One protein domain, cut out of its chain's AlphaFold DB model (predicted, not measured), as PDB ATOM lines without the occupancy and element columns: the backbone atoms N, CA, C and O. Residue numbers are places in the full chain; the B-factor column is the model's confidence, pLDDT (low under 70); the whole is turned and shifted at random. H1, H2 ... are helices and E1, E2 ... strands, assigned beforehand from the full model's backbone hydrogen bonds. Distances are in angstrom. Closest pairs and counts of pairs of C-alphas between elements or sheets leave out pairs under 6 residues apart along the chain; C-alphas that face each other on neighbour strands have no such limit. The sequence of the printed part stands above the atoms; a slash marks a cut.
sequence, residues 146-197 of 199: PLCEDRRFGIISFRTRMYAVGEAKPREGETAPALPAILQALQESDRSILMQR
ATOM      1  N   PRO A 146     128.577 124.138 237.829       86.81
ATOM      2  CA  PRO A 146     129.251 123.713 236.609       86.81
ATOM      3  C   PRO A 146     129.142 122.196 236.384       86.81
ATOM      4  O   PRO A 146     129.762 121.412 237.102       86.81
ATOM      5  N   LEU A 147     128.423 121.775 235.342       86.19
ATOM      6  CA  LEU A 147     128.356 120.374 234.921       86.19
ATOM      7  C   LEU A 147     129.610 120.007 234.129       86.19
ATOM      8  O   LEU A 147     130.311 119.072 234.487       86.19
ATOM      9  N   CYS A 148     129.947 120.786 233.105       87.75
ATOM     10  CA  CYS A 148     131.186 120.621 232.351       87.75
ATOM     11  C   CYS A 148     131.675 121.942 231.754       87.75
ATOM     12  O   CYS A 148     131.039 122.987 231.914       87.75
ATOM     13  N   GLU A 149     132.825 121.897 231.088       88.25
ATOM     14  CA  GLU A 149     133.388 123.023 230.354       88.25
ATOM     15  C   GLU A 149     133.568 122.626 228.886       88.25
ATOM     16  O   GLU A 149     134.234 121.641 228.573       88.25
ATOM     17  N   ASP A 150     132.957 123.390 227.983       89.94
ATOM     18  CA  ASP A 150     133.102 123.239 226.538       89.94
ATOM     19  C   ASP A 150     133.951 124.384 225.986       89.94
ATOM     20  O   ASP A 150     133.769 125.549 226.335       89.94
ATOM     21  N   ARG A 151     134.859 124.074 225.056       88.94
ATOM     22  CA  ARG A 151     135.774 125.073 224.478       88.94
ATOM     23  C   ARG A 151     135.064 126.205 223.727       88.94
ATOM     24  O   ARG A 151     135.644 127.272 223.566       88.94
ATOM     25  N   ARG A 152     133.857 125.964 223.210       90.06
ATOM     26  CA  ARG A 152     133.064 126.914 222.411       90.06
ATOM     27  C   ARG A 152     132.113 127.718 223.287       90.06
ATOM     28  O   ARG A 152     131.898 128.894 223.020       90.06
ATOM     29  N   PHE A 153     131.515 127.071 224.286       88.38
ATOM     30  CA  PHE A 153     130.412 127.644 225.065       88.38
ATOM     31  C   PHE A 153     130.802 128.043 226.492       88.38
ATOM     32  O   PHE A 153     130.018 128.723 227.155       88.38
ATOM     33  N   GLY A 154     131.997 127.662 226.947       89.44
ATOM     34  CA  GLY A 154     132.454 127.853 228.318       89.44
ATOM     35  C   GLY A 154     131.785 126.871 229.276       89.44
ATOM     36  O   GLY A 154     131.578 125.701 228.951       89.44
ATOM     37  N   ILE A 155     131.445 127.349 230.473       88.94
ATOM     38  CA  ILE A 155     130.797 126.534 231.504       88.94
ATOM     39  C   ILE A 155     129.367 126.181 231.082       88.94
ATOM     40  O   ILE A 155     128.535 127.055 230.843       88.94
ATOM     41  N   ILE A 156     129.066 124.887 231.080       91.19
ATOM     42  CA  ILE A 156     127.716 124.351 230.929       91.19
ATOM     43  C   ILE A 156     127.189 123.991 232.315       91.19
ATOM     44  O   ILE A 156     127.815 123.226 233.047       91.19
ATOM     45  N   SER A 157     126.025 124.530 232.670       91.50
ATOM     46  CA  SER A 157     125.319 124.272 233.931       91.50
ATOM     47  C   SER A 157     123.908 123.741 233.664       91.50
ATOM     48  O   SER A 157     123.439 123.731 232.519       91.50
ATOM     49  N   PHE A 158     123.183 123.335 234.709       90.69
ATOM     50  CA  PHE A 158     121.768 122.982 234.553       90.69
ATOM     51  C   PHE A 158     120.941 124.176 234.042       90.69
ATOM     52  O   PHE A 158     120.063 124.015 233.193       90.69
ATOM     53  N   ARG A 159     121.290 125.398 234.457       91.75
ATOM     54  CA  ARG A 159     120.680 126.641 233.977       91.75
ATOM     55  C   ARG A 159     120.843 126.824 232.463       91.75
ATOM     56  O   ARG A 159     119.890 127.221 231.797       91.75
ATOM     57  N   THR A 160     121.995 126.454 231.899       92.50
ATOM     58  CA  THR A 160     122.232 126.474 230.443       92.50
ATOM     59  C   THR A 160     121.218 125.594 229.702       92.50
ATOM     60  O   THR A 160     120.683 125.987 228.665       92.50
ATOM     61  N   ARG A 161     120.884 124.422 230.261       92.50
ATOM     62  CA  ARG A 161     119.835 123.541 229.724       92.50
ATOM     63  C   ARG A 161     118.448 124.168 229.848       92.50
ATOM     64  O   ARG A 161     117.685 124.077 228.890       92.50
ATOM     65  N   MET A 162     118.134 124.835 230.962       94.06
ATOM     66  CA  MET A 162     116.860 125.556 231.131       94.06
ATOM     67  C   MET A 162     116.661 126.635 230.055       94.06
ATOM     68  O   MET A 162     115.543 126.814 229.571       94.06
ATOM     69  N   TYR A 163     117.733 127.316 229.630       94.50
ATOM     70  CA  TYR A 163     117.681 128.280 228.522       94.50
ATOM     71  C   TYR A 163     117.314 127.614 227.199       94.50
ATOM     72  O   TYR A 163     116.425 128.086 226.492       94.50
ATOM     73  N   ALA A 164     117.948 126.484 226.888       92.50
ATOM     74  CA  ALA A 164     117.729 125.765 225.638       92.50
ATOM     75  C   ALA A 164     116.294 125.232 225.468       92.50
ATOM     76  O   ALA A 164     115.833 125.087 224.337       92.50
ATOM     77  N   VAL A 165     115.597 124.933 226.571       93.38
ATOM     78  CA  VAL A 165     114.215 124.413 226.557       93.38
ATOM     79  C   VAL A 165     113.153 125.476 226.869       93.38
ATOM     80  O   VAL A 165     111.969 125.160 226.906       93.38
ATOM     81  N   GLY A 166     113.555 126.734 227.082       91.81
ATOM     82  CA  GLY A 166     112.638 127.845 227.353       91.81
ATOM     83  C   GLY A 166     112.071 127.900 228.779       91.81
ATOM     84  O   GLY A 166     111.161 128.684 229.033       91.81
ATOM     85  N   GLU A 167     112.611 127.115 229.715       93.25
ATOM     86  CA  GLU A 167     112.258 127.161 231.146       93.25
ATOM     87  C   GLU A 167     112.830 128.411 231.841       93.25
ATOM     88  O   GLU A 167     112.317 128.857 232.865       93.25
ATOM     89  N   ALA A 168     113.890 128.999 231.280       90.44
ATOM     90  CA  ALA A 168     114.454 130.268 231.722       90.44
ATOM     91  C   ALA A 168     114.961 131.087 230.527       90.44
ATOM     92  O   ALA A 168     115.200 130.552 229.446       90.44
ATOM     93  N   LYS A 169     115.150 132.396 230.724       89.19
ATOM     94  CA  LYS A 169     115.764 133.280 229.724       89.19
ATOM     95  C   LYS A 169     117.234 133.532 230.079       89.19
ATOM     96  O   LYS A 169     117.495 133.803 231.254       89.19
ATOM     97  N   PRO A 170     118.158 133.475 229.102       87.81
ATOM     98  CA  PRO A 170     119.540 133.876 229.327       87.81
ATOM     99  C   PRO A 170     119.610 135.370 229.647       87.81
ATOM    100  O   PRO A 170     118.825 136.166 229.117       87.81
ATOM    101  N   ARG A 171     120.540 135.748 230.522       83.75
ATOM    102  CA  ARG A 171     120.874 137.154 230.776       83.75
ATOM    103  C   ARG A 171     121.829 137.690 229.720       83.75
ATOM    104  O   ARG A 171     122.397 136.945 228.923       83.75
ATOM    105  N   GLU A 172     122.004 139.005 229.728       81.56
ATOM    106  CA  GLU A 172     123.000 139.666 228.894       81.56
ATOM    107  C   GLU A 172     124.394 139.076 229.162       81.56
ATOM    108  O   GLU A 172     124.815 138.942 230.309       81.56
ATOM    109  N   GLY A 173     125.079 138.662 228.095       80.31
ATOM    110  CA  GLY A 173     126.398 138.028 228.171       80.31
ATOM    111  C   GLY A 173     126.403 136.520 228.462       80.31
ATOM    112  O   GLY A 173     127.463 135.909 228.354       80.31
ATOM    113  N   GLU A 174     125.265 135.889 228.775       84.38
ATOM    114  CA  GLU A 174     125.201 134.434 228.977       84.38
ATOM    115  C   GLU A 174     125.034 133.671 227.650       84.38
ATOM    116  O   GLU A 174     124.201 134.006 226.804       84.38
ATOM    117  N   THR A 175     125.794 132.585 227.482       84.25
ATOM    118  CA  THR A 175     125.678 131.688 226.325       84.25
ATOM    119  C   THR A 175     124.439 130.791 226.451       84.25
ATOM    120  O   THR A 175     124.241 130.131 227.471       84.25
ATOM    121  N   ALA A 176     123.643 130.686 225.383       90.56
ATOM    122  CA  ALA A 176     122.480 129.795 225.304       90.56
ATOM    123  C   ALA A 176     122.584 128.829 224.103       90.56
ATOM    124  O   ALA A 176     121.872 128.998 223.108       90.56
ATOM    125  N   PRO A 177     123.494 127.835 224.141       92.12
ATOM    126  CA  PRO A 177     123.581 126.815 223.099       92.12
ATOM    127  C   PRO A 177     122.293 125.981 223.030       92.12
ATOM    128  O   PRO A 177     121.631 125.741 224.038       92.12
ATOM    129  N   ALA A 178     121.943 125.499 221.835       93.75
ATOM    130  CA  ALA A 178     120.795 124.613 221.657       93.75
ATOM    131  C   ALA A 178     121.010 123.263 222.366       93.75
ATOM    132  O   ALA A 178     122.141 122.787 222.490       93.75
ATOM    133  N   LEU A 179     119.918 122.600 222.760       93.25
ATOM    134  CA  LEU A 179     119.971 121.346 223.518       93.25
ATOM    135  C   LEU A 179     120.874 120.264 222.882       93.25
ATOM    136  O   LEU A 179     121.655 119.667 223.622       93.25
ATOM    137  N   PRO A 180     120.867 120.030 221.550       94.88
ATOM    138  CA  PRO A 180     121.782 119.061 220.939       94.88
ATOM    139  C   PRO A 180     123.266 119.379 221.175       94.88
ATOM    140  O   PRO A 180     124.054 118.467 221.406       94.88
ATOM    141  N   ALA A 181     123.645 120.660 221.173       93.56
ATOM    142  CA  ALA A 181     125.022 121.086 221.413       93.56
ATOM    143  C   ALA A 181     125.432 120.901 222.884       93.56
ATOM    144  O   ALA A 181     126.556 120.489 223.157       93.56
ATOM    145  N   ILE A 182     124.510 121.133 223.827       92.75
ATOM    146  CA  ILE A 182     124.723 120.854 225.257       92.75
ATOM    147  C   ILE A 182     124.973 119.359 225.480       92.75
ATOM    148  O   ILE A 182     125.919 118.984 226.169       92.75
ATOM    149  N   LEU A 183     124.141 118.497 224.887       91.69
ATOM    150  CA  LEU A 183     124.282 117.044 225.018       91.69
ATOM    151  C   LEU A 183     125.599 116.547 224.417       91.69
ATOM    152  O   LEU A 183     126.263 115.715 225.030       91.69
ATOM    153  N   GLN A 184     125.997 117.081 223.259       92.38
ATOM    154  CA  GLN A 184     127.288 116.768 222.651       92.38
ATOM    155  C   GLN A 184     128.451 117.178 223.563       92.38
ATOM    156  O   GLN A 184     129.342 116.373 223.816       92.38
ATOM    157  N   ALA A 185     128.421 118.393 224.110       90.88
ATOM    158  CA  ALA A 185     129.461 118.864 225.016       90.88
ATOM    159  C   ALA A 185     129.577 117.996 226.282       90.88
ATOM    160  O   ALA A 185     130.682 117.670 226.709       90.88
ATOM    161  N   LEU A 186     128.451 117.557 226.856       88.31
ATOM    162  CA  LEU A 186     128.442 116.619 227.986       88.31
ATOM    163  C   LEU A 186     129.032 115.248 227.618       88.31
ATOM    164  O   LEU A 186     129.705 114.641 228.445       88.31
ATOM    165  N   GLN A 187     128.804 114.760 226.395       88.56
ATOM    166  CA  GLN A 187     129.381 113.501 225.903       88.56
ATOM    167  C   GLN A 187     130.890 113.595 225.651       88.56
ATOM    168  O   GLN A 187     131.609 112.625 225.879       88.56
ATOM    169  N   GLU A 188     131.359 114.745 225.167       88.00
ATOM    170  CA  GLU A 188     132.774 115.026 224.884       88.00
ATOM    171  C   GLU A 188     133.574 115.361 226.154       88.00
ATOM    172  O   GLU A 188     134.806 115.337 226.138       88.00
ATOM    173  N   SER A 189     132.885 115.666 227.256       84.81
ATOM    174  CA  SER A 189     133.502 115.987 228.540       84.81
ATOM    175  C   SER A 189     134.144 114.761 229.181       84.81
ATOM    176  O   SER A 189     133.598 113.657 229.151       84.81
ATOM    177  N   ASP A 190     135.301 114.963 229.812       76.19
ATOM    178  CA  ASP A 190     135.990 113.894 230.528       76.19
ATOM    179  C   ASP A 190     135.113 113.374 231.677       76.19
ATOM    180  O   ASP A 190     134.730 114.102 232.598       76.19
ATOM    181  N   ARG A 191     134.806 112.076 231.623       66.31
ATOM    182  CA  ARG A 191     133.975 111.383 232.608       66.31
ATOM    183  C   ARG A 191     134.546 111.486 234.024       66.31
ATOM    184  O   ARG A 191     133.774 111.503 234.975       66.31
ATOM    185  N   SER A 192     135.868 111.585 234.167       59.41
ATOM    186  CA  SER A 192     136.521 111.761 235.467       59.41
ATOM    187  C   SER A 192     136.219 113.129 236.094       59.41
ATOM    188  O   SER A 192     135.988 113.199 237.299       59.41
ATOM    189  N   ILE A 193     136.102 114.187 235.284       63.25
ATOM    190  CA  ILE A 193     135.730 115.542 235.730       63.25
ATOM    191  C   ILE A 193     134.258 115.586 236.158       63.25
ATOM    192  O   ILE A 193     133.917 116.235 237.145       63.25
ATOM    193  N   LEU A 194     133.389 114.854 235.453       59.72
ATOM    194  CA  LEU A 194     131.976 114.723 235.819       59.72
ATOM    195  C   LEU A 194     131.790 113.967 237.145       59.72
ATOM    196  O   LEU A 194     130.918 114.323 237.930       59.72
ATOM    197  N   MET A 195     132.608 112.943 237.411       56.53
ATOM    198  CA  MET A 195     132.510 112.136 238.635       56.53
ATOM    199  C   MET A 195     133.125 112.822 239.865       56.53
ATOM    200  O   MET A 195     132.578 112.681 240.952       56.53
ATOM    201  N   GLN A 196     134.194 113.612 239.710       54.91
ATOM    202  CA  GLN A 196     134.821 114.364 240.814       54.91
ATOM    203  C   GLN A 196     133.945 115.487 241.393       54.91
ATOM    204  O   GLN A 196     134.257 116.019 242.450       54.91
ATOM    205  N   ARG A 197     132.874 115.884 240.697       53.00
ATOM    206  CA  ARG A 197     131.938 116.921 241.163       53.00
ATOM    207  C   ARG A 197     130.695 116.355 241.854       53.00
ATOM    208  O   ARG A 197     129.884 117.132 242.338       53.00
TER     209      ARG A 197
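What this domain is: This is residues 146 to 197 of the 199 residues of the protein "ImpA_N domain-containing protein" of Hyphomicrobiales bacterium (UniProt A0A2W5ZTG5). A small two-stranded hairpin, E1 and E2, lies in the middle, with the longest helix, H2, running past it, mainly beside E1. The short helix H1 follows directly on E2, and the unnamed loop of residues 165 to 178 swings out before the chain comes back into H2; the far part of this loop and the small helix H3 make the two ends of the long axis. The printed part has 52 residues, with two named strands and three named helices in the order E1, E2, H1, H2, H3; the sheet, E1 - E2, is antiparallel, and the class is mixed, helices and strands. The whole is compact, with a radius of gyration of the C-alphas of 10.8 A, yet elongated in outline, spanning 30 by 19 by 18 A.

How they stand to each other: E1, residues 146 to 150, and E2, residues 154 to 157, form a hairpin of antiparallel neighbour strands, their directions 148 degrees apart. N 150 and O 154 are 2.9 A apart and N 156 and O 148 also 2.9 A, both within hydrogen-bond range. H2, residues 179 to 188, comes closest to E1 at the C-alphas of Asp 150 and Ala 185, 5.9 A apart. Its closest C-alphas to E2 are those of Ile 182 and Ile 156, 7.3 A apart. H1, residues 158 to 164, and H2 only just touch, with 3 pairs of C-alphas within 8 A, the closest being Ala 164 and Leu 179 at 5.4 A. They run opposite ways at a steep tilt of 41 degrees and form a helical hairpin. H3, residues 191 to 195, touches no helix; its closest C-alpha to E1 is that of Leu 194, 6.8 A from that of Leu 147. H3 is apart from E2, H1 and H2. In H1, H2 and H3 every O i to N i+4 pair is within hydrogen-bond range.

Where its parts are: E1 begins at C-alpha 146, (129.251, 123.713, 236.609), and is 10.8 A long from first to last C-alpha; E2 is 9.8 A long. H1 is 10.2 A long. H2 begins at C-alpha 179, (119.971, 121.346, 223.518), and is 14.3 A long. H3 is 6.2 A long and ends at C-alpha 195, (132.510, 112.136, 238.635).

The domain as a whole: The two C-alphas farthest apart are those of Glu 172 and Ser 192, at 31.7 A, while those of Pro 146 and Arg 197, the first and last printed, are 8.6 A apart. The printed part has no cut. The link from H1 to H2, 14 residues, is long; the other links are tight. The mean pLDDT of the printed part is 85.4, and residues 191 to 197 are under 70.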